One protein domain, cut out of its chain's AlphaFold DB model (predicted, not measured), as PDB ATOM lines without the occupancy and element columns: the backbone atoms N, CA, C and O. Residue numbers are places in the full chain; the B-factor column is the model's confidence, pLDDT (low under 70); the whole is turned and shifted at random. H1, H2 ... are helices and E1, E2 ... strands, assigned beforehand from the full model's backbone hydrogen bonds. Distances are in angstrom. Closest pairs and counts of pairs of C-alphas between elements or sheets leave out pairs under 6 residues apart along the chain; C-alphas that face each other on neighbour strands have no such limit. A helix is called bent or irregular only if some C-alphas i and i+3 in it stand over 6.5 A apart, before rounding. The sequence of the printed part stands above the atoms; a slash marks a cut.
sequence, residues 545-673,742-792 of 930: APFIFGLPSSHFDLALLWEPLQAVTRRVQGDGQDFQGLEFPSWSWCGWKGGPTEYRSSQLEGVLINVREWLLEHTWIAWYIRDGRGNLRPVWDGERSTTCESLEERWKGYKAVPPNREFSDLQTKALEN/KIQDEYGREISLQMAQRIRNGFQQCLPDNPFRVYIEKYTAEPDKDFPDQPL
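What this domain is: This is residues 545 to 673 and 742 to 792 of the 930 residues of the protein "HET domain-containing protein" of Coleophoma cylindrospora (UniProt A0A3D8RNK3). Little regular structure: loops make most of this domain, with H3, H4 and hairpin E3-E4 grouped at one end and the loop of residues 560 to 610 reaching to the other near residue 576. H1 and hairpin E1-E2 lie nearer the middle. The 180 printed residues, 47 of them in named elements, run H1, H2, E1, E2, H3, E3, E4, H4: mixed class, two antiparallel two-stranded sheets. It is compact, radius of gyration of the C-alphas 17.7 A, spanning 51 by 44 by 28 A.

How they stand to each other: H1, residues 553 to 559, is irregular: C-alphas 554 and 557 are 8.7 A apart. Its O i to N i+4 pairs within hydrogen-bond range are 1 of 3, its i+3 pairs 2 of 4. It only just touches H2, residues 611 to 617, with 3 pairs of C-alphas within 8 A, closest Asp 557 and Leu 615, 7.3 A, about perpendicular at 87 degrees. E1, 624 to 626, and E2, 632 to 634, form a hairpin; N 625 and O 633 are 2.8 A apart. H3, 661 to 673, touches H4, 753 to 760, closest C-alphas Ala 670 and Arg 760, 5.7 A. They run the same way at 36 degrees, only just a steep tilt. E3, 742 to 744, and E4, 750 to 752, form a hairpin; N 743 and O 751 are 2.8 A apart. In H2, H3 and H4 every O i to N i+4 pair is within range.

Where its parts are: H1 begins at C-alpha 553 (106.276, 215.623, 138.842). H3 is 18.2 A long; H4, 10.5 A, ends at C-alpha 760 (118.395, 205.767, 151.784).

The domain as a whole: Residues 674 to 741 are not printed; C-alphas 673 and 742 are 23.7 A apart. Links H1 to H2 and E2 to H3 are long. In this model 60 printed residues are under pLDDT 70, among them 768 to 788.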
ATOM      1  N   ALA A 545      98.986 215.443 139.330       84.44
ATOM      2  CA  ALA A 545     100.395 215.620 139.667       84.44
ATOM      3  C   ALA A 545     100.816 217.097 139.614       84.44
ATOM      4  O   ALA A 545     100.621 217.739 138.576       84.44
ATOM      5  N   PRO A 546     101.453 217.642 140.670       85.12
ATOM      6  CA  PRO A 546     101.900 219.028 140.667       85.12
ATOM      7  C   PRO A 546     103.037 219.266 139.671       85.12
ATOM      8  O   PRO A 546     103.755 218.348 139.260       85.12
ATOM      9  N   PHE A 547     103.215 220.534 139.309       89.19
ATOM     10  CA  PHE A 547     104.289 220.987 138.437       89.19
ATOM     11  C   PHE A 547     105.374 221.669 139.260       89.19
ATOM     12  O   PHE A 547     105.091 222.579 140.035       89.19
ATOM     13  N   ILE A 548     106.622 221.274 139.034       88.31
ATOM     14  CA  ILE A 548     107.796 221.820 139.707       88.31
ATOM     15  C   ILE A 548     108.625 222.564 138.663       88.31
ATOM     16  O   ILE A 548     109.060 221.973 137.676       88.31
ATOM     17  N   PHE A 549     108.775 223.883 138.829       90.38
ATOM     18  CA  PHE A 549     109.437 224.767 137.856       90.38
ATOM     19  C   PHE A 549     108.992 224.526 136.397       90.38
ATOM     20  O   PHE A 549     109.791 224.568 135.464       90.38
ATOM     21  N   GLY A 550     107.698 224.256 136.188       91.12
ATOM     22  CA  GLY A 550     107.118 224.014 134.865       91.12
ATOM     23  C   GLY A 550     107.253 222.582 134.331       91.12
ATOM     24  O   GLY A 550     106.857 222.352 133.185       91.12
ATOM     25  N   LEU A 551     107.768 221.627 135.117       94.06
ATOM     26  CA  LEU A 551     107.861 220.198 134.780       94.06
ATOM     27  C   LEU A 551     106.836 219.363 135.576       94.06
ATOM     28  O   LEU A 551     106.720 219.571 136.783       94.06
ATOM     29  N   PRO A 552     106.106 218.415 134.957       93.00
ATOM     30  CA  PRO A 552     105.186 217.530 135.674       93.00
ATOM     31  C   PRO A 552     105.944 216.534 136.563       93.00
ATOM     32  O   PRO A 552     106.758 215.751 136.074       93.00
ATOM     33  N   SER A 553     105.633 216.517 137.861       90.06
ATOM     34  CA  SER A 553     106.276 215.623 138.842       90.06
ATOM     35  C   SER A 553     106.054 214.133 138.565       90.06
ATOM     36  O   SER A 553     106.942 213.341 138.843       90.06
ATOM     37  N   SER A 554     104.925 213.741 137.965       89.56
ATOM     38  CA  SER A 554     104.612 212.336 137.645       89.56
ATOM     39  C   SER A 554     105.384 211.758 136.455       89.56
ATOM     40  O   SER A 554     105.324 210.555 136.215       89.56
ATOM     41  N   HIS A 555     106.060 212.604 135.676       92.62
ATOM     42  CA  HIS A 555     106.811 212.224 134.474       92.62
ATOM     43  C   HIS A 555     108.195 212.885 134.474       92.62
ATOM     44  O   HIS A 555     108.698 213.275 133.420       92.62
ATOM     45  N   PHE A 556     108.777 213.086 135.656       93.69
ATOM     46  CA  PHE A 556     109.906 213.992 135.844       93.69
ATOM     47  C   PHE A 556     111.143 213.591 135.025       93.69
ATOM     48  O   PHE A 556     111.729 214.448 134.366       93.69
ATOM     49  N   ASP A 557     111.474 212.295 134.962       94.56
ATOM     50  CA  ASP A 557     112.592 211.778 134.153       94.56
ATOM     51  C   ASP A 557     112.431 212.131 132.665       94.56
ATOM     52  O   ASP A 557     113.371 212.610 132.036       94.56
ATOM     53  N   LEU A 558     111.225 211.964 132.106       94.62
ATOM     54  CA  LEU A 558     110.921 212.357 130.724       94.62
ATOM     55  C   LEU A 558     110.935 213.882 130.567       94.62
ATOM     56  O   LEU A 558     111.447 214.402 129.578       94.62
ATOM     57  N   ALA A 559     110.382 214.608 131.540       94.69
ATOM     58  CA  ALA A 559     110.269 216.061 131.506       94.69
ATOM     59  C   ALA A 559     111.630 216.777 131.530       94.69
ATOM     60  O   ALA A 559     111.715 217.935 131.133       94.69
ATOM     61  N   LEU A 560     112.709 216.110 131.952       94.69
ATOM     62  CA  LEU A 560     114.073 216.644 131.890       94.69
ATOM     63  C   LEU A 560     114.709 216.543 130.492       94.69
ATOM     64  O   LEU A 560     115.681 217.253 130.218       94.69
ATOM     65  N   LEU A 561     114.149 215.730 129.588       94.75
ATOM     66  CA  LEU A 561     114.709 215.443 128.258       94.75
ATOM     67  C   LEU A 561     114.366 216.492 127.184       94.75
ATOM     68  O   LEU A 561     114.517 216.231 125.992       94.75
ATOM     69  N   TRP A 562     113.895 217.678 127.577       94.44
ATOM     70  CA  TRP A 562     113.713 218.798 126.649       94.44
ATOM     71  C   TRP A 562     115.065 219.268 126.098       94.44
ATOM     72  O   TRP A 562     116.086 219.152 126.772       94.44
ATOM     73  N   GLU A 563     115.089 219.870 124.915       91.31
ATOM     74  CA  GLU A 563     116.302 220.433 124.318       91.31
ATOM     75  C   GLU A 563     116.016 221.722 123.534       91.31
ATOM     76  O   GLU A 563     114.898 221.923 123.054       91.31
ATOM     77  N   PRO A 564     116.991 222.640 123.421       91.75
ATOM     78  CA  PRO A 564     116.833 223.840 122.613       91.75
ATOM     79  C   PRO A 564     116.963 223.525 121.114       91.75
ATOM     80  O   PRO A 564     117.763 222.683 120.717       91.75
ATOM     81  N   LEU A 565     116.213 224.241 120.270       88.69
ATOM     82  CA  LEU A 565     116.324 224.146 118.802       88.69
ATOM     83  C   LEU A 565     117.215 225.239 118.187       88.69
ATOM     84  O   LEU A 565     117.452 225.255 116.983       88.69
ATOM     85  N   GLN A 566     117.702 226.164 119.007       89.69
ATOM     86  CA  GLN A 566     118.674 227.189 118.636       89.69
ATOM     87  C   GLN A 566     119.471 227.609 119.872       89.69
ATOM     88  O   GLN A 566     119.126 227.210 120.984       89.69
ATOM     89  N   ALA A 567     120.500 228.437 119.703       88.56
ATOM     90  CA  ALA A 567     121.253 228.954 120.837       88.56
ATOM     91  C   ALA A 567     120.344 229.675 121.852       88.56
ATOM     92  O   ALA A 567     119.546 230.548 121.494       88.56
ATOM     93  N   VAL A 568     120.489 229.333 123.128       89.19
ATOM     94  CA  VAL A 568     119.725 229.878 124.252       89.19
ATOM     95  C   VAL A 568     120.656 230.419 125.328       89.19
ATOM     96  O   VAL A 568     121.817 230.052 125.467       89.19
ATOM     97  N   THR A 569     120.131 231.327 126.141       88.56
ATOM     98  CA  THR A 569     120.866 231.928 127.256       88.56
ATOM     99  C   THR A 569     120.131 231.697 128.563       88.56
ATOM    100  O   THR A 569     118.901 231.622 128.604       88.56
ATOM    101  N   ARG A 570     120.887 231.589 129.656       87.38
ATOM    102  CA  ARG A 570     120.316 231.470 130.998       87.38
ATOM    103  C   ARG A 570     119.535 232.734 131.364       87.38
ATOM    104  O   ARG A 570     119.986 233.858 131.128       87.38
ATOM    105  N   ARG A 571     118.378 232.555 131.996       85.06
ATOM    106  CA  ARG A 571     117.652 233.595 132.732       85.06
ATOM    107  C   ARG A 571     118.336 233.786 134.084       85.06
ATOM    108  O   ARG A 571     117.877 233.280 135.098       85.06
ATOM    109  N   VAL A 572     119.486 234.447 134.058       71.12
ATOM    110  CA  VAL A 572     120.236 234.832 135.259       71.12
ATOM    111  C   VAL A 572     119.763 236.180 135.787       71.12
ATOM    112  O   VAL A 572     119.358 237.046 135.007       71.12
ATOM    113  N   GLN A 573     119.877 236.355 137.103       58.66
ATOM    114  CA  GLN A 573     119.787 237.648 137.769       58.66
ATOM    115  C   GLN A 573     120.822 238.596 137.141       58.66
ATOM    116  O   GLN A 573     122.022 238.330 137.166       58.66
ATOM    117  N   GLY A 574     120.352 239.667 136.505       50.25
ATOM    118  CA  GLY A 574     121.185 240.829 136.191       50.25
ATOM    119  C   GLY A 574     120.914 241.943 137.198       50.25
ATOM    120  O   GLY A 574     119.906 241.886 137.899       50.25
ATOM    121  N   ASP A 575     121.738 242.994 137.193       40.59
ATOM    122  CA  ASP A 575     121.572 244.234 137.984       40.59
ATOM    123  C   ASP A 575     120.275 245.028 137.668       40.59
ATOM    124  O   ASP A 575     120.114 246.184 138.060       40.59
ATOM    125  N   GLY A 576     119.334 244.434 136.929       49.88
ATOM    126  CA  GLY A 576     118.052 245.019 136.557       49.88
ATOM    127  C   GLY A 576     116.918 244.624 137.503       49.88
ATOM    128  O   GLY A 576     116.871 243.517 138.040       49.88
ATOM    129  N   GLN A 577     115.931 245.513 137.631       51.16
ATOM    130  CA  GLN A 577     114.698 245.322 138.414       51.16
ATOM    131  C   GLN A 577     113.810 244.145 137.935       51.16
ATOM    132  O   GLN A 577     112.820 243.816 138.592       51.16
ATOM    133  N   ASP A 578     114.161 243.488 136.824       50.22
ATOM    134  CA  ASP A 578     113.330 242.511 136.105       50.22
ATOM    135  C   ASP A 578     113.104 241.182 136.841       50.22
ATOM    136  O   ASP A 578     112.112 240.499 136.577       50.22
ATOM    137  N   PHE A 579     114.004 240.795 137.752       53.50
ATOM    138  CA  PHE A 579     113.984 239.463 138.375       53.50
ATOM    139  C   PHE A 579     113.550 239.457 139.845       53.50
ATOM    140  O   PHE A 579     113.188 238.401 140.344       53.50
ATOM    141  N   GLN A 580     113.553 240.606 140.540       55.28
ATOM    142  CA  GLN A 580     113.155 240.732 141.960       55.28
ATOM    143  C   GLN A 580     113.749 239.654 142.905       55.28
ATOM    144  O   GLN A 580     113.129 239.314 143.905       55.28
ATOM    145  N   GLY A 581     114.937 239.115 142.595       58.69
ATOM    146  CA  GLY A 581     115.593 238.066 143.390       58.69
ATOM    147  C   GLY A 581     115.136 236.623 143.118       58.69
ATOM    148  O   GLY A 581     115.547 235.731 143.847       58.69
ATOM    149  N   LEU A 582     114.311 236.369 142.094       65.56
ATOM    150  CA  LEU A 582     113.923 235.010 141.685       65.56
ATOM    151  C   LEU A 582     115.052 234.317 140.907       65.56
ATOM    152  O   LEU A 582     115.483 234.810 139.860       65.56
ATOM    153  N   GLU A 583     115.468 233.142 141.379       76.12
ATOM    154  CA  GLU A 583     116.387 232.245 140.677       76.12
ATOM    155  C   GLU A 583     115.623 231.144 139.932       76.12
ATOM    156  O   GLU A 583     114.654 230.579 140.438       76.12
ATOM    157  N   PHE A 584     116.065 230.831 138.711       87.31
ATOM    158  CA  PHE A 584     115.490 229.754 137.906       87.31
ATOM    159  C   PHE A 584     116.491 228.616 137.731       87.31
ATOM    160  O   PHE A 584     117.653 228.896 137.428       87.31
ATOM    161  N   PRO A 585     116.052 227.350 137.781       91.88
ATOM    162  CA  PRO A 585     116.948 226.213 137.633       91.88
ATOM    163  C   PRO A 585     117.502 226.070 136.212       91.88
ATOM    164  O   PRO A 585     116.899 226.531 135.236       91.88
ATOM    165  N   SER A 586     118.671 225.448 136.062       93.12
ATOM    166  CA  SER A 586     119.258 225.093 134.765       93.12
ATOM    167  C   SER A 586     118.717 223.792 134.198       93.12
ATOM    168  O   SER A 586     118.674 223.645 132.974       93.12
ATOM    169  N   TRP A 587     118.205 222.903 135.048       94.06
ATOM    170  CA  TRP A 587     117.589 221.646 134.626       94.06
ATOM    171  C   TRP A 587     116.192 221.814 134.001       94.06
ATOM    172  O   TRP A 587     115.807 220.990 133.169       94.06
ATOM    173  N   SER A 588     115.465 222.896 134.310       94.56
ATOM    174  CA  SER A 588     114.162 223.203 133.690       94.56
ATOM    175  C   SER A 588     114.278 224.153 132.499       94.56
ATOM    176  O   SER A 588     115.076 225.095 132.509       94.56
ATOM    177  N   TRP A 589     113.399 223.973 131.509       93.56
ATOM    178  CA  TRP A 589     113.259 224.858 130.348       93.56
ATOM    179  C   TRP A 589     112.953 226.305 130.758       93.56
ATOM    180  O   TRP A 589     113.367 227.243 130.075       93.56
ATOM    181  N   CYS A 590     112.281 226.516 131.897       91.81
ATOM    182  CA  CYS A 590     111.868 227.850 132.332       91.81
ATOM    183  C   CYS A 590     113.057 228.762 132.648       91.81
ATOM    184  O   CYS A 590     112.923 229.978 132.565       91.81
ATOM    185  N   GLY A 591     114.228 228.202 132.964       90.69
ATOM    186  CA  GLY A 591     115.440 228.973 133.218       90.69
ATOM    187  C   GLY A 591     116.183 229.427 131.961       90.69
ATOM    188  O   GLY A 591     117.235 230.052 132.074       90.69
ATOM    189  N   TRP A 592     115.672 229.156 130.759       89.94
ATOM    190  CA  TRP A 592     116.337 229.497 129.499       89.94
ATOM    191  C   TRP A 592     115.496 230.463 128.659       89.94
ATOM    192  O   TRP A 592     114.263 230.477 128.725       89.94
ATOM    193  N   LYS A 593     116.163 231.339 127.901       89.06
ATOM    194  CA  LYS A 593     115.543 232.338 127.017       89.06
ATOM    195  C   LYS A 593     116.283 232.447 125.688       89.06
ATOM    196  O   LYS A 593     117.460 232.110 125.593       89.06
ATOM    197  N   GLY A 594     115.610 233.025 124.699       80.94
ATOM    198  CA  GLY A 594     116.219 233.365 123.412       80.94
ATOM    199  C   GLY A 594     115.982 232.345 122.305       80.94
ATOM    200  O   GLY A 594     116.489 232.564 121.214       80.94
ATOM    201  N   GLY A 595     115.189 231.294 122.537       83.81
ATOM    202  CA  GLY A 595     114.813 230.343 121.495       83.81
ATOM    203  C   GLY A 595     113.812 229.277 121.939       83.81
ATOM    204  O   GLY A 595     113.627 229.094 123.143       83.81
ATOM    205  N   PRO A 596     113.157 228.600 120.976       88.06
ATOM    206  CA  PRO A 596     112.258 227.487 121.252       88.06
ATOM    207  C   PRO A 596     112.997 226.280 121.835       88.06
ATOM    208  O   PRO A 596     114.126 225.964 121.453       88.06
ATOM    209  N   THR A 597     112.306 225.584 122.732       91.00
ATOM    210  CA  THR A 597     112.699 224.288 123.295       91.00
ATOM    211  C   THR A 597     111.665 223.233 122.924       91.00
ATOM    212  O   THR A 597     110.473 223.527 122.884       91.00
ATOM    213  N   GLU A 598     112.081 221.999 122.661       91.50
ATOM    214  CA  GLU A 598     111.195 220.907 122.242       91.50
ATOM    215  C   GLU A 598     111.625 219.572 122.864       91.50
ATOM    216  O   GLU A 598     112.727 219.435 123.386       91.50
ATOM    217  N   TYR A 599     110.735 218.586 122.818       91.50
ATOM    218  CA  TYR A 599     111.047 217.172 123.002       91.50
ATOM    219  C   TYR A 599     111.114 216.514 121.614       91.50
ATOM    220  O   TYR A 599     110.068 216.143 121.068       91.50
ATOM    221  N   ARG A 600     112.300 216.417 120.987       85.06
ATOM    222  CA  ARG A 600     112.378 215.895 119.610       85.06
ATOM    223  C   ARG A 600     111.932 214.437 119.579       85.06
ATOM    224  O   ARG A 600     112.512 213.569 120.227       85.06
ATOM    225  N   SER A 601     110.912 214.153 118.771       80.94
ATOM    226  CA  SER A 601     110.336 212.803 118.676       80.94
ATOM    227  C   SER A 601     111.344 211.765 118.175       80.94
ATOM    228  O   SER A 601     111.283 210.621 118.608       80.94
ATOM    229  N   SER A 602     112.292 212.163 117.317       77.50
ATOM    230  CA  SER A 602     113.397 211.302 116.876       77.50
ATOM    231  C   SER A 602     114.348 210.953 118.022       77.50
ATOM    232  O   SER A 602     114.824 209.829 118.124       77.50
ATOM    233  N   GLN A 603     114.593 211.895 118.933       79.50
ATOM    234  CA  GLN A 603     115.475 211.683 120.074       79.50
ATOM    235  C   GLN A 603     114.863 210.785 121.143       79.50
ATOM    236  O   GLN A 603     115.602 210.062 121.810       79.50
ATOM    237  N   LEU A 604     113.535 210.812 121.264       84.19
ATOM    238  CA  LEU A 604     112.726 210.035 122.208       84.19
ATOM    239  C   LEU A 604     112.080 208.794 121.569       84.19
ATOM    240  O   LEU A 604     111.096 208.255 122.087       84.19
ATOM    241  N   GLU A 605     112.599 208.353 120.424       72.00
ATOM    242  CA  GLU A 605     112.147 207.131 119.769       72.00
ATOM    243  C   GLU A 605     112.306 205.937 120.730       72.00
ATOM    244  O   GLU A 605     113.321 205.791 121.407       72.00
ATOM    245  N   GLY A 606     111.263 205.114 120.864       78.12
ATOM    246  CA  GLY A 606     111.171 204.090 121.914       78.12
ATOM    247  C   GLY A 606     110.450 204.571 123.170       78.12
ATOM    248  O   GLY A 606     109.438 203.984 123.540       78.12
ATOM    249  N   VAL A 607     110.885 205.688 123.761       86.38
ATOM    250  CA  VAL A 607     110.272 206.253 124.981       86.38
ATOM    251  C   VAL A 607     108.796 206.587 124.755       86.38
ATOM    252  O   VAL A 607     107.927 206.236 125.548       86.38
ATOM    253  N   LEU A 608     108.478 207.212 123.617       86.69
ATOM    254  CA  LEU A 608     107.103 207.603 123.290       86.69
ATOM    255  C   LEU A 608     106.198 206.422 122.893       86.69
ATOM    256  O   LEU A 608     104.988 206.624 122.749       86.69
ATOM    257  N   ILE A 609     106.741 205.208 122.705       86.56
ATOM    258  CA  ILE A 609     105.959 203.990 122.416       86.56
ATOM    259  C   ILE A 609     105.213 203.532 123.667       86.56
ATOM    260  O   ILE A 609     104.045 203.170 123.573       86.56
ATOM    261  N   ASN A 610     105.843 203.583 124.833       89.50
ATOM    262  CA  ASN A 610     105.178 203.317 126.097       89.50
ATOM    263  C   ASN A 610     105.897 204.081 127.207       89.50
ATOM    264  O   ASN A 610     106.862 203.597 127.791       89.50
ATOM    265  N   VAL A 611     105.426 205.302 127.472       91.94
ATOM    266  CA  VAL A 611     106.061 206.201 128.444       91.94
ATOM    267  C   VAL A 611     106.011 205.591 129.836       91.94
ATOM    268  O   VAL A 611     106.987 205.677 130.571       91.94
ATOM    269  N   ARG A 612     104.899 204.937 130.185       91.50
ATOM    270  CA  ARG A 612     104.747 204.301 131.492       91.50
ATOM    271  C   ARG A 612     105.757 203.180 131.707       91.50
ATOM    272  O   ARG A 612     106.426 203.162 132.730       91.50
ATOM    273  N   GLU A 613     105.842 202.246 130.765       90.81
ATOM    274  CA  GLU A 613     106.804 201.136 130.814       90.81
ATOM    275  C   GLU A 613     108.232 201.671 130.913       90.81
ATOM    276  O   GLU A 613     108.973 201.282 131.808       90.81
ATOM    277  N   TRP A 614     108.570 202.678 130.104       92.62
ATOM    278  CA  TRP A 614     109.873 203.328 130.180       92.62
ATOM    279  C   TRP A 614     110.157 203.971 131.543       92.62
ATOM    280  O   TRP A 614     111.220 203.757 132.116       92.62
ATOM    281  N   LEU A 615     109.207 204.713 132.117       92.06
ATOM    282  CA  LEU A 615     109.383 205.292 133.451       92.06
ATOM    283  C   LEU A 615     109.615 204.212 134.520       92.06
ATOM    284  O   LEU A 615     110.358 204.459 135.468       92.06
ATOM    285  N   LEU A 616     109.001 203.035 134.376       89.00
ATOM    286  CA  LEU A 616     109.081 201.962 135.367       89.00
ATOM    287  C   LEU A 616     110.310 201.062 135.221       89.00
ATOM    288  O   LEU A 616     110.833 200.605 136.235       89.00
ATOM    289  N   GLU A 617     110.766 200.821 133.994       88.19
ATOM    290  CA  GLU A 617     111.796 199.816 133.690       88.19
ATOM    291  C   GLU A 617     113.147 200.424 133.289       88.19
ATOM    292  O   GLU A 617     114.179 199.765 133.391       88.19
ATOM    293  N   HIS A 618     113.161 201.692 132.873       89.62
ATOM    294  CA  HIS A 618     114.320 202.349 132.260       89.62
ATOM    295  C   HIS A 618     114.787 203.612 133.008       89.62
ATOM    296  O   HIS A 618     115.634 204.362 132.513       89.62
ATOM    297  N   THR A 619     114.262 203.854 134.213       91.31
ATOM    298  CA  THR A 619     114.683 204.956 135.096       91.31
ATOM    299  C   THR A 619     114.992 204.439 136.499       91.31
ATOM    300  O   THR A 619     114.464 203.414 136.922       91.31
ATOM    301  N   TRP A 620     115.857 205.141 137.233       88.88
ATOM    302  CA  TRP A 620     116.301 204.706 138.569       88.88
ATOM    303  C   TRP A 620     116.514 205.850 139.568       88.88
ATOM    304  O   TRP A 620     116.808 205.597 140.736       88.88
ATOM    305  N   ILE A 621     116.442 207.112 139.132       88.75
ATOM    306  CA  ILE A 621     116.776 208.258 139.984       88.75
ATOM    307  C   ILE A 621     115.596 208.573 140.906       88.75
ATOM    308  O   ILE A 621     114.465 208.745 140.452       88.75
ATOM    309  N   ALA A 622     115.858 208.659 142.209       86.31
ATOM    310  CA  ALA A 622     114.933 209.248 143.171       86.31
ATOM    311  C   ALA A 622     115.240 210.747 143.298       86.31
ATOM    312  O   ALA A 622     116.357 211.130 143.657       86.31
ATOM    313  N   TRP A 623     114.266 211.584 142.952       89.19
ATOM    314  CA  TRP A 623     114.442 213.026 142.808       89.19
ATOM    315  C   TRP A 623     113.981 213.755 144.067       89.19
ATOM    316  O   TRP A 623     112.819 213.640 144.451       89.19
ATOM    317  N   TYR A 624     114.863 214.560 144.662       86.81
ATOM    318  CA  TYR A 624     114.533 215.419 145.797       86.81
ATOM    319  C   TYR A 624     114.760 216.881 145.432       86.81
ATOM    320  O   TYR A 624     115.736 217.213 144.760       86.81
ATOM    321  N   ILE A 625     113.864 217.752 145.880       87.69
ATOM    322  CA  ILE A 625     113.969 219.203 145.746       87.69
ATOM    323  C   ILE A 625     114.137 219.835 147.121       87.69
ATOM    324  O   ILE A 625     113.564 219.355 148.098       87.69
ATOM    325  N   ARG A 626     114.943 220.895 147.210       84.00
ATOM    326  CA  ARG A 626     115.096 221.657 148.454       84.00
ATOM    327  C   ARG A 626     113.974 222.675 148.611       84.00
ATOM    328  O   ARG A 626     113.693 223.412 147.673       84.00
ATOM    329  N   ASP A 627     113.368 222.752 149.788       77.56
ATOM    330  CA  ASP A 627     112.394 223.793 150.122       77.56
ATOM    331  C   ASP A 627     113.071 225.103 150.581       77.56
ATOM    332  O   ASP A 627     114.299 225.198 150.675       77.56
ATOM    333  N   GLY A 628     112.283 226.134 150.901       70.00
ATOM    334  CA  GLY A 628     112.809 227.420 151.368       70.00
ATOM    335  C   GLY A 628     113.524 227.371 152.730       70.00
ATOM    336  O   GLY A 628     114.233 228.317 153.066       70.00
ATOM    337  N   ARG A 629     113.387 226.281 153.497       68.56
ATOM    338  CA  ARG A 629     114.114 226.018 154.756       68.56
ATOM    339  C   ARG A 629     115.395 225.210 154.520       68.56
ATOM    340  O   ARG A 629     116.224 225.077 155.418       68.56
ATOM    341  N   GLY A 630     115.579 224.718 153.297       70.06
ATOM    342  CA  GLY A 630     116.697 223.901 152.863       70.06
ATOM    343  C   GLY A 630     116.484 222.401 153.053       70.06
ATOM    344  O   GLY A 630     117.421 221.665 152.743       70.06
ATOM    345  N   ASN A 631     115.304 221.961 153.512       75.06
ATOM    346  CA  ASN A 631     114.929 220.558 153.697       75.06
ATOM    347  C   ASN A 631     114.665 219.879 152.352       75.06
ATOM    348  O   ASN A 631     114.280 220.528 151.382       75.06
ATOM    349  N   LEU A 632     114.877 218.566 152.285       78.38
ATOM    350  CA  LEU A 632     114.673 217.780 151.073       78.38
ATOM    351  C   LEU A 632     113.270 217.201 151.038       78.38
ATOM    352  O   LEU A 632     112.867 216.460 151.929       78.38
ATOM    353  N   ARG A 633     112.559 217.478 149.953       78.94
ATOM    354  CA  ARG A 633     111.235 216.940 149.669       78.94
ATOM    355  C   ARG A 633     111.314 216.040 148.438       78.94
ATOM    356  O   ARG A 633     111.905 216.458 147.441       78.94
ATOM    357  N   PRO A 634     110.738 214.827 148.457       81.12
ATOM    358  CA  PRO A 634     110.658 214.026 147.242       81.12
ATOM    359  C   PRO A 634     109.826 214.768 146.187       81.12
ATOM    360  O   PRO A 634     108.821 215.407 146.496       81.12
ATOM    361  N   VAL A 635     110.236 214.699 144.923       85.44
ATOM    362  CA  VAL A 635     109.481 215.290 143.804       85.44
ATOM    363  C   VAL A 635     108.156 214.550 143.585       85.44
ATOM    364  O   VAL A 635     107.179 215.152 143.137       85.44
ATOM    365  N   TRP A 636     108.116 213.260 143.929       82.69
ATOM    366  CA  TRP A 636     106.968 212.367 143.798       82.69
ATOM    367  C   TRP A 636     106.976 211.337 144.933       82.69
ATOM    368  O   TRP A 636     108.039 210.807 145.242       82.69
ATOM    369  N   ASP A 637     105.822 211.046 145.538       68.94
ATOM    370  CA  ASP A 637     105.729 210.163 146.712       68.94
ATOM    371  C   ASP A 637     104.669 209.052 146.611       68.94
ATOM    372  O   ASP A 637     104.592 208.208 147.497       68.94
ATOM    373  N   GLY A 638     103.840 209.033 145.563       61.81
ATOM    374  CA  GLY A 638     102.877 207.959 145.280       61.81
ATOM    375  C   GLY A 638     101.748 207.736 146.309       61.81
ATOM    376  O   GLY A 638     100.764 207.087 145.962       61.81
ATOM    377  N   GLU A 639     101.834 208.272 147.533       56.53
ATOM    378  CA  GLU A 639     100.931 207.969 148.657       56.53
ATOM    379  C   GLU A 639      99.577 208.692 148.586       56.53
ATOM    380  O   GLU A 639      98.600 208.222 149.179       56.53
ATOM    381  N   ARG A 640      99.478 209.832 147.883       50.34
ATOM    382  CA  ARG A 640      98.230 210.630 147.817       50.34
ATOM    383  C   ARG A 640      97.860 211.198 146.450       50.34
ATOM    384  O   ARG A 640      96.860 211.909 146.352       50.34
ATOM    385  N   SER A 641      98.597 210.870 145.394       52.81
ATOM    386  CA  SER A 641      98.146 211.180 144.039       52.81
ATOM    387  C   SER A 641      97.020 210.212 143.673       52.81
ATOM    388  O   SER A 641      97.219 209.000 143.574       52.81
ATOM    389  N   THR A 642      95.809 210.739 143.507       56.47
ATOM    390  CA  THR A 642      94.757 210.078 142.730       56.47
ATOM    391  C   THR A 642      95.384 209.572 141.432       56.47
ATOM    392  O   THR A 642      96.129 210.288 140.775       56.47
ATOM    393  N   THR A 643      95.164 208.308 141.066       65.25
ATOM    394  CA  THR A 643      95.791 207.752 139.859       65.25
ATOM    395  C   THR A 643      95.457 208.623 138.653       65.25
ATOM    396  O   THR A 643      94.282 208.924 138.450       65.25
ATOM    397  N   CYS A 644      96.468 208.982 137.855       77.06
ATOM    398  CA  CYS A 644      96.303 209.750 136.620       77.06
ATOM    399  C   CYS A 644      95.065 209.295 135.827       77.06
ATOM    400  O   CYS A 644      94.909 208.105 135.528       77.06
ATOM    401  N   GLU A 645      94.219 210.257 135.455       81.81
ATOM    402  CA  GLU A 645      92.921 210.039 134.801       81.81
ATOM    403  C   GLU A 645      93.039 209.787 133.290       81.81
ATOM    404  O   GLU A 645      92.034 209.658 132.594       81.81
ATOM    405  N   SER A 646      94.268 209.682 132.771       83.62
ATOM    406  CA  SER A 646      94.521 209.357 131.366       83.62
ATOM    407  C   SER A 646      93.798 208.072 130.949       83.62
ATOM    408  O   SER A 646      93.987 207.012 131.554       83.62
ATOM    409  N   LEU A 647      93.032 208.152 129.860       84.44
ATOM    410  CA  LEU A 647      92.292 207.039 129.262       84.44
ATOM    411  C   LEU A 647      93.218 205.959 128.682       84.44
ATOM    412  O   LEU A 647      92.855 204.786 128.639       84.44
ATOM    413  N   GLU A 648      94.409 206.341 128.214       86.75
ATOM    414  CA  GLU A 648      95.402 205.418 127.659       86.75
ATOM    415  C   GLU A 648      96.510 205.143 128.694       86.75
ATOM    416  O   GLU A 648      97.231 206.049 129.121       86.75
ATOM    417  N   GLU A 649      96.674 203.869 129.065       86.62
ATOM    418  CA  GLU A 649      97.589 203.417 130.127       86.62
ATOM    419  C   GLU A 649      99.063 203.752 129.846       86.62
ATOM    420  O   GLU A 649      99.798 204.148 130.748       86.62
ATOM    421  N   ARG A 650      99.474 203.654 128.575       90.56
ATOM    422  CA  ARG A 650     100.847 203.912 128.102       90.56
ATOM    423  C   ARG A 650     101.348 205.342 128.333       90.56
ATOM    424  O   ARG A 650     102.544 205.586 128.204       90.56
ATOM    425  N   TRP A 651     100.442 206.287 128.598       90.44
ATOM    426  CA  TRP A 651     100.753 207.705 128.835       90.44
ATOM    427  C   TRP A 651     100.626 208.112 130.301       90.44
ATOM    428  O   TRP A 651     100.738 209.299 130.601       90.44
ATOM    429  N   LYS A 652     100.345 207.166 131.202       89.69
ATOM    430  CA  LYS A 652     100.367 207.436 132.640       89.69
ATOM    431  C   LYS A 652     101.815 207.541 133.125       89.69
ATOM    432  O   LYS A 652     102.705 206.903 132.567       89.69
ATOM    433  N   GLY A 653     102.011 208.346 134.165       87.94
ATOM    434  CA  GLY A 653     103.315 208.567 134.788       87.94
ATOM    435  C   GLY A 653     103.744 207.415 135.694       87.94
ATOM    436  O   GLY A 653     103.317 206.271 135.511       87.94
ATOM    437  N   TYR A 654     104.551 207.736 136.704       87.38
ATOM    438  CA  TYR A 654     104.932 206.806 137.770       87.38
ATOM    439  C   TYR A 654     103.719 206.116 138.413       87.38
ATOM    440  O   TYR A 654     102.593 206.623 138.410       87.38
ATOM    441  N   LYS A 655     103.946 204.933 138.988       74.50
ATOM    442  CA  LYS A 655     102.876 204.132 139.586       74.50
ATOM    443  C   LYS A 655     102.534 204.708 140.966       74.50
ATOM    444  O   LYS A 655     103.413 204.845 141.808       74.50
ATOM    445  N   ALA A 656     101.258 204.985 141.224       66.44
ATOM    446  CA  ALA A 656     100.774 205.327 142.563       66.44
ATOM    447  C   ALA A 656     100.597 204.041 143.388       66.44
ATOM    448  O   ALA A 656      99.501 203.487 143.467       66.44
ATOM    449  N   VAL A 657     101.697 203.492 143.905       62.06
ATOM    450  CA  VAL A 657     101.672 202.330 144.804       62.06
ATOM    451  C   VAL A 657     102.489 202.677 146.035       62.06
ATOM    452  O   VAL A 657     103.587 203.205 145.870       62.06
ATOM    453  N   PRO A 658     101.986 202.380 147.248       63.59
ATOM    454  CA  PRO A 658     102.802 202.509 148.440       63.59
ATOM    455  C   PRO A 658     104.071 201.658 148.280       63.59
ATOM    456  O   PRO A 658     103.995 200.551 147.732       63.59
ATOM    457  N   PRO A 659     105.233 202.154 148.724       65.00
ATOM    458  CA  PRO A 659     106.474 201.403 148.619       65.00
ATOM    459  C   PRO A 659     106.357 200.029 149.289       65.00
ATOM    460  O   PRO A 659     105.554 199.827 150.206       65.00
ATOM    461  N   ASN A 660     107.168 199.065 148.840       72.62
ATOM    462  CA  ASN A 660     107.219 197.757 149.496       72.62
ATOM    463  C   ASN A 660     107.598 197.935 150.980       72.62
ATOM    464  O   ASN A 660     108.413 198.796 151.302       72.62
ATOM    465  N   ARG A 661     107.073 197.093 151.882       72.44
ATOM    466  CA  ARG A 661     107.352 197.143 153.327       72.44
ATOM    467  C   ARG A 661     108.850 197.185 153.626       72.44
ATOM    468  O   ARG A 661     109.271 197.957 154.470       72.44
ATOM    469  N   GLU A 662     109.655 196.418 152.895       72.06
ATOM    470  CA  GLU A 662     111.116 196.448 153.041       72.06
ATOM    471  C   GLU A 662     111.721 197.815 152.691       72.06
ATOM    472  O   GLU A 662     112.641 198.282 153.359       72.06
ATOM    473  N   PHE A 663     111.188 198.482 151.666       65.38
ATOM    474  CA  PHE A 663     111.590 199.835 151.294       65.38
ATOM    475  C   PHE A 663     111.113 200.861 152.332       65.38
ATOM    476  O   PHE A 663     111.878 201.755 152.693       65.38
ATOM    477  N   SER A 664     109.897 200.708 152.866       66.94
ATOM    478  CA  SER A 664     109.394 201.519 153.981       66.94
ATOM    479  C   SER A 664     110.246 201.351 155.240       66.94
ATOM    480  O   SER A 664     110.599 202.342 155.865       66.94
ATOM    481  N   ASP A 665     110.655 200.128 155.581       67.94
ATOM    482  CA  ASP A 665     111.507 199.851 156.741       67.94
ATOM    483  C   ASP A 665     112.906 200.478 156.566       67.94
ATOM    484  O   ASP A 665     113.475 201.018 157.518       67.94
ATOM    485  N   LEU A 666     113.462 200.457 155.346       65.50
ATOM    486  CA  LEU A 666     114.689 201.192 155.011       65.50
ATOM    487  C   LEU A 666     114.499 202.709 155.148       65.50
ATOM    488  O   LEU A 666     115.395 203.393 155.640       65.50
ATOM    489  N   GLN A 667     113.344 203.234 154.737       64.06
ATOM    490  CA  GLN A 667     113.003 204.650 154.856       64.06
ATOM    491  C   GLN A 667     112.849 205.081 156.320       64.06
ATOM    492  O   GLN A 667     113.385 206.118 156.702       64.06
ATOM    493  N   THR A 668     112.191 204.279 157.160       63.62
ATOM    494  CA  THR A 668     112.070 204.540 158.600       63.62
ATOM    495  C   THR A 668     113.437 204.535 159.276       63.62
ATOM    496  O   THR A 668     113.767 205.494 159.963       63.62
ATOM    497  N   LYS A 669     114.288 203.538 158.998       63.34
ATOM    498  CA  LYS A 669     115.665 203.495 159.526       63.34
ATOM    499  C   LYS A 669     116.507 204.692 159.081       63.34
ATOM    500  O   LYS A 669     117.307 205.208 159.855       63.34
ATOM    501  N   ALA A 670     116.351 205.134 157.833       60.34
ATOM    502  CA  ALA A 670     117.037 206.318 157.324       60.34
ATOM    503  C   ALA A 670     116.620 207.591 158.075       60.34
ATOM    504  O   ALA A 670     117.478 208.403 158.415       60.34
ATOM    505  N   LEU A 671     115.323 207.744 158.358       57.22
ATOM    506  CA  LEU A 671     114.779 208.864 159.128       57.22
ATOM    507  C   LEU A 671     115.225 208.818 160.599       57.22
ATOM    508  O   LEU A 671     115.670 209.834 161.121       57.22
ATOM    509  N   GLU A 672     115.224 207.644 161.237       56.09
ATOM    510  CA  GLU A 672     115.728 207.456 162.610       56.09
ATOM    511  C   GLU A 672     117.223 207.812 162.735       56.09
ATOM    512  O   GLU A 672     117.638 208.463 163.692       56.09
ATOM    513  N   ASN A 673     118.036 207.457 161.733       50.56
ATOM    514  CA  ASN A 673     119.456 207.825 161.672       50.56
ATOM    515  C   ASN A 673     119.690 209.331 161.422       50.56
ATOM    516  O   ASN A 673     120.791 209.833 161.667       50.56
ATOM    517  N   LYS A 742     115.006 192.353 143.683       77.38
ATOM    518  CA  LYS A 742     114.415 193.646 143.328       77.38
ATOM    519  C   LYS A 742     113.337 194.038 144.335       77.38
ATOM    520  O   LYS A 742     112.515 193.213 144.724       77.38
ATOM    521  N   ILE A 743     113.316 195.310 144.715       80.12
ATOM    522  CA  ILE A 743     112.285 195.898 145.569       80.12
ATOM    523  C   ILE A 743     111.606 197.067 144.857       80.12
ATOM    524  O   ILE A 743     112.200 197.713 143.993       80.12
ATOM    525  N   GLN A 744     110.356 197.337 145.229       80.25
ATOM    526  CA  GLN A 744     109.581 198.426 144.649       80.25
ATOM    527  C   GLN A 744     109.812 199.737 145.419       80.25
ATOM    528  O   GLN A 744     109.604 199.770 146.635       80.25
ATOM    529  N   ASP A 745     110.228 200.794 144.717       78.56
ATOM    530  CA  ASP A 745     110.484 202.121 145.296       78.56
ATOM    531  C   ASP A 745     109.237 203.033 145.351       78.56
ATOM    532  O   ASP A 745     108.135 202.639 144.967       78.56
ATOM    533  N   GLU A 746     109.417 204.273 145.821       74.62
ATOM    534  CA  GLU A 746     108.364 205.305 145.947       74.62
ATOM    535  C   GLU A 746     107.784 205.798 144.603       74.62
ATOM    536  O   GLU A 746     106.705 206.385 144.556       74.62
ATOM    537  N   TYR A 747     108.464 205.515 143.490       80.31
ATOM    538  CA  TYR A 747     107.993 205.781 142.124       80.31
ATOM    539  C   TYR A 747     107.280 204.554 141.524       80.31
ATOM    540  O   TYR A 747     106.756 204.592 140.403       80.31
ATOM    541  N   GLY A 748     107.251 203.451 142.272       78.06
ATOM    542  CA  GLY A 748     106.673 202.184 141.876       78.06
ATOM    543  C   GLY A 748     107.537 201.361 140.922       78.06
ATOM    544  O   GLY A 748     106.985 200.475 140.268       78.06
ATOM    545  N   ARG A 749     108.839 201.652 140.842       85.06
ATOM    546  CA  ARG A 749     109.835 201.000 139.977       85.06
ATOM    547  C   ARG A 749     110.480 199.822 140.688       85.06
ATOM    548  O   ARG A 749     110.618 199.848 141.907       85.06
ATOM    549  N   GLU A 750     110.927 198.823 139.934       82.12
ATOM    550  CA  GLU A 750     111.710 197.715 140.484       82.12
ATOM    551  C   GLU A 750     113.205 198.053 140.472       82.12
ATOM    552  O   GLU A 750     113.852 198.030 139.425       82.12
ATOM    553  N   ILE A 751     113.767 198.342 141.645       81.19
ATOM    554  CA  ILE A 751     115.191 198.659 141.818       81.19
ATOM    555  C   ILE A 751     115.894 197.587 142.653       81.19
ATOM    556  O   ILE A 751     115.278 196.916 143.479       81.19
ATOM    557  N   SER A 752     117.203 197.418 142.466       80.44
ATOM    558  CA  SER A 752     117.988 196.489 143.287       80.44
ATOM    559  C   SER A 752     118.069 196.963 144.743       80.44
ATOM    560  O   SER A 752     118.140 198.165 145.020       80.44
ATOM    561  N   LEU A 753     118.115 196.019 145.688       75.44
ATOM    562  CA  LEU A 753     118.245 196.330 147.117       75.44
ATOM    563  C   LEU A 753     119.473 197.212 147.414       75.44
ATOM    564  O   LEU A 753     119.384 198.149 148.204       75.44
ATOM    565  N   GLN A 754     120.604 196.962 146.745       72.62
ATOM    566  CA  GLN A 754     121.818 197.771 146.895       72.62
ATOM    567  C   GLN A 754     121.602 199.229 146.460       72.62
ATOM    568  O   GLN A 754     122.072 200.156 147.124       72.62
ATOM    569  N   MET A 755     120.876 199.448 145.357       73.00
ATOM    570  CA  MET A 755     120.522 200.788 144.887       73.00
ATOM    571  C   MET A 755     119.636 201.504 145.907       73.00
ATOM    572  O   MET A 755     119.911 202.643 146.285       73.00
ATOM    573  N   ALA A 756     118.613 200.809 146.403       72.88
ATOM    574  CA  ALA A 756     117.699 201.348 147.399       72.88
ATOM    575  C   ALA A 756     118.410 201.728 148.707       72.88
ATOM    576  O   ALA A 756     118.183 202.813 149.242       72.88
ATOM    577  N   GLN A 757     119.326 200.881 149.189       71.06
ATOM    578  CA  GLN A 757     120.150 201.172 150.366       71.06
ATOM    579  C   GLN A 757     121.004 202.429 150.161       71.06
ATOM    580  O   GLN A 757     121.066 203.279 151.046       71.06
ATOM    581  N   ARG A 758     121.616 202.607 148.982       69.00
ATOM    582  CA  ARG A 758     122.413 203.810 148.679       69.00
ATOM    583  C   ARG A 758     121.580 205.088 148.674       69.00
ATOM    584  O   ARG A 758     122.035 206.085 149.219       69.00
ATOM    585  N   ILE A 759     120.379 205.057 148.094       67.06
ATOM    586  CA  ILE A 759     119.450 206.201 148.094       67.06
ATOM    587  C   ILE A 759     119.064 206.581 149.534       67.06
ATOM    588  O   ILE A 759     118.925 207.762 149.849       67.06
ATOM    589  N   ARG A 760     118.908 205.587 150.417       65.75
ATOM    590  CA  ARG A 760     118.395 205.767 151.784       65.75
ATOM    591  C   ARG A 760     119.459 205.944 152.865       65.75
ATOM    592  O   ARG A 760     119.113 206.409 153.942       65.75
ATOM    593  N   ASN A 761     120.742 205.716 152.586       62.78
ATOM    594  CA  ASN A 761     121.835 206.084 153.503       62.78
ATOM    595  C   ASN A 761     121.950 207.608 153.747       62.78
ATOM    596  O   ASN A 761     122.813 208.049 154.506       62.78
ATOM    597  N   GLY A 762     121.076 208.403 153.125       62.34
ATOM    598  CA  GLY A 762     120.950 209.836 153.318       62.34
ATOM    599  C   GLY A 762     121.774 210.639 152.321       62.34
ATOM    600  O   GLY A 762     122.450 210.111 151.436       62.34
ATOM    601  N   PHE A 763     121.688 211.953 152.478       73.06
ATOM    602  CA  PHE A 763     122.419 212.930 151.687       73.06
ATOM    603  C   PHE A 763     123.528 213.537 152.544       73.06
ATOM    604  O   PHE A 763     123.277 213.984 153.663       73.06
ATOM    605  N   GLN A 764     124.763 213.513 152.044       68.75
ATOM    606  CA  GLN A 764     125.943 213.983 152.771       68.75
ATOM    607  C   GLN A 764     126.369 215.388 152.332       68.75
ATOM    608  O   GLN A 764     127.106 216.057 153.058       68.75
ATOM    609  N   GLN A 765     125.938 215.853 151.155       72.31
ATOM    610  CA  GLN A 765     126.283 217.181 150.657       72.31
ATOM    611  C   GLN A 765     125.339 218.259 151.200       72.31
ATOM    612  O   GLN A 765     124.113 218.197 151.058       72.31
ATOM    613  N   CYS A 766     125.957 219.301 151.756       70.69
ATOM    614  CA  CYS A 766     125.307 220.488 152.303       70.69
ATOM    615  C   CYS A 766     125.732 221.740 151.522       70.69
ATOM    616  O   CYS A 766     126.816 221.778 150.927       70.69
ATOM    617  N   LEU A 767     124.879 222.765 151.521       70.50
ATOM    618  CA  LEU A 767     125.177 224.054 150.892       70.50
ATOM    619  C   LEU A 767     125.995 224.930 151.854       70.50
ATOM    620  O   LEU A 767     125.836 224.792 153.064       70.50
ATOM    621  N   PRO A 768     126.832 225.861 151.362       64.12
ATOM    622  CA  PRO A 768     127.556 226.791 152.234       64.12
ATOM    623  C   PRO A 768     126.636 227.575 153.182       64.12
ATOM    624  O   PRO A 768     126.973 227.754 154.350       64.12
ATOM    625  N   ASP A 769     125.458 227.969 152.692       60.16
ATOM    626  CA  ASP A 769     124.460 228.740 153.449       60.16
ATOM    627  C   ASP A 769     123.605 227.871 154.388       60.16
ATOM    628  O   ASP A 769     122.904 228.391 155.254       60.16
ATOM    629  N   ASN A 770     123.673 226.543 154.246       61.56
ATOM    630  CA  ASN A 770     123.050 225.582 155.152       61.56
ATOM    631  C   ASN A 770     124.030 224.425 155.418       61.56
ATOM    632  O   ASN A 770     123.918 223.368 154.790       61.56
ATOM    633  N   PRO A 771     125.026 224.634 156.303       55.25
ATOM    634  CA  PRO A 771     126.136 223.704 156.512       55.25
ATOM    635  C   PRO A 771     125.755 222.454 157.323       55.25
ATOM    636  O   PRO A 771     126.613 221.612 157.574       55.25
ATOM    637  N   PHE A 772     124.497 222.329 157.753       53.47
ATOM    638  CA  PHE A 772     124.007 221.239 158.598       53.47
ATOM    639  C   PHE A 772     123.412 220.098 157.763       53.47
ATOM    640  O   PHE A 772     123.099 220.280 156.585       53.47
ATOM    641  N   ARG A 773     123.242 218.910 158.365       56.75
ATOM    642  CA  ARG A 773     122.538 217.794 157.710       56.75
ATOM    643  C   ARG A 773     121.135 218.229 157.300       56.75
ATOM    644  O   ARG A 773     120.453 218.948 158.023       56.75
ATOM    645  N   VAL A 774     120.723 217.765 156.129       61.69
ATOM    646  CA  VAL A 774     119.452 218.143 155.530       61.69
ATOM    647  C   VAL A 774     118.399 217.118 155.906       61.69
ATOM    648  O   VAL A 774     118.573 215.931 155.628       61.69
ATOM    649  N   TYR A 775     117.311 217.568 156.521       63.25
ATOM    650  CA  TYR A 775     116.204 216.685 156.859       63.25
ATOM    651  C   TYR A 775     115.390 216.368 155.608       63.25
ATOM    652  O   TYR A 775     115.127 217.250 154.788       63.25
ATOM    653  N   ILE A 776     115.006 215.101 155.458       65.25
ATOM    654  CA  ILE A 776     114.033 214.697 154.446       65.25
ATOM    655  C   ILE A 776     112.654 214.916 155.058       65.25
ATOM    656  O   ILE A 776     112.262 214.206 155.986       65.25
ATOM    657  N   GLU A 777     111.932 215.917 154.568       61.53
ATOM    658  CA  GLU A 777     110.555 216.152 154.979       61.53
ATOM    659  C   GLU A 777     109.597 215.193 154.270       61.53
ATOM    660  O   GLU A 777     109.858 214.677 153.176       61.53
ATOM    661  N   LYS A 778     108.440 214.968 154.903       59.69
ATOM    662  CA  LYS A 778     107.326 214.294 154.239       59.69
ATOM    663  C   LYS A 778     106.895 215.120 153.036       59.69
ATOM    664  O   LYS A 778     106.907 216.347 153.067       59.69
ATOM    665  N   TYR A 779     106.471 214.431 151.987       56.38
ATOM    666  CA  TYR A 779     105.942 215.090 150.809       56.38
ATOM    667  C   TYR A 779     104.777 216.024 151.150       56.38
ATOM    668  O   TYR A 779     103.839 215.669 151.870       56.38
ATOM    669  N   THR A 780     104.816 217.212 150.564       55.88
ATOM    670  CA  THR A 780     103.715 218.169 150.536       55.88
ATOM    671  C   THR A 780     103.391 218.471 149.075       55.88
ATOM    672  O   THR A 780     104.276 218.787 148.279       55.88
ATOM    673  N   ALA A 781     102.118 218.323 148.691       51.84
ATOM    674  CA  ALA A 781     101.662 218.585 147.321       51.84
ATOM    675  C   ALA A 781     101.675 220.086 146.983       51.84
ATOM    676  O   ALA A 781     101.876 220.468 145.831       51.84
ATOM    677  N   GLU A 782     101.483 220.930 147.998       55.12
ATOM    678  CA  GLU A 782     101.654 222.375 147.915       55.12
ATOM    679  C   GLU A 782     102.894 222.759 148.734       55.12
ATOM    680  O   GLU A 782     102.890 222.524 149.946       55.12
ATOM    681  N   PRO A 783     103.950 223.323 148.116       55.44
ATOM    682  CA  PRO A 783     105.063 223.872 148.876       55.44
ATOM    683  C   PRO A 783     104.551 224.984 149.798       55.44
ATOM    684  O   PRO A 783     103.599 225.699 149.456       55.44
ATOM    685  N   ASP A 784     105.174 225.120 150.969       54.34
ATOM    686  CA  ASP A 784     104.844 226.168 151.933       54.34
ATOM    687  C   ASP A 784     104.875 227.534 151.223       54.34
ATOM    688  O   ASP A 784     105.874 227.921 150.611       54.34
ATOM    689  N   LYS A 785     103.753 228.267 151.258       55.25
ATOM    690  CA  LYS A 785     103.627 229.567 150.579       55.25
ATOM    691  C   LYS A 785     104.586 230.602 151.159       55.25
ATOM    692  O   LYS A 785     104.933 231.546 150.448       55.25
ATOM    693  N   ASP A 786     104.999 230.407 152.407       46.22
ATOM    694  CA  ASP A 786     105.947 231.271 153.094       46.22
ATOM    695  C   ASP A 786     107.408 230.882 152.778       46.22
ATOM    696  O   ASP A 786     108.301 231.720 152.903       46.22
ATOM    697  N   PHE A 787     107.654 229.654 152.292       55.09
ATOM    698  CA  PHE A 787     108.985 229.099 152.000       55.09
ATOM    699  C   PHE A 787     108.985 228.261 150.701       55.09
ATOM    700  O   PHE A 787     108.972 227.029 150.757       55.09
ATOM    701  N   PRO A 788     109.010 228.903 149.516       69.75
ATOM    702  CA  PRO A 788     108.899 228.213 148.229       69.75
ATOM    703  C   PRO A 788     110.092 227.291 147.933       69.75
ATOM    704  O   PRO A 788     111.192 227.506 148.442       69.75
ATOM    705  N   ASP A 789     109.879 226.304 147.053       80.00
ATOM    706  CA  ASP A 789     110.939 225.411 146.565       80.00
ATOM    707  C   ASP A 789     112.119 226.203 145.968       80.00
ATOM    708  O   ASP A 789     111.942 227.114 145.151       80.00
ATOM    709  N   GLN A 790     113.334 225.812 146.341       84.69
ATOM    710  CA  GLN A 790     114.580 226.295 145.756       84.69
ATOM    711  C   GLN A 790     114.828 225.625 144.394       84.69
ATOM    712  O   GLN A 790     114.390 224.496 144.164       84.69
ATOM    713  N   PRO A 791     115.595 226.252 143.483       87.19
ATOM    714  CA  PRO A 791     115.923 225.678 142.172       87.19
ATOM    715  C   PRO A 791     116.907 224.490 142.237       87.19
ATOM    716  O   PRO A 791     117.488 224.111 141.226       87.19
ATOM    717  N   LEU A 792     117.111 223.883 143.409       90.00
ATOM    718  CA  LEU A 792     118.139 222.880 143.658       90.00
ATOM    719  C   LEU A 792     117.528 221.484 143.783       90.00
ATOM    720  O   LEU A 792     116.771 221.203 144.714       90.00
TER     721      LEU A 792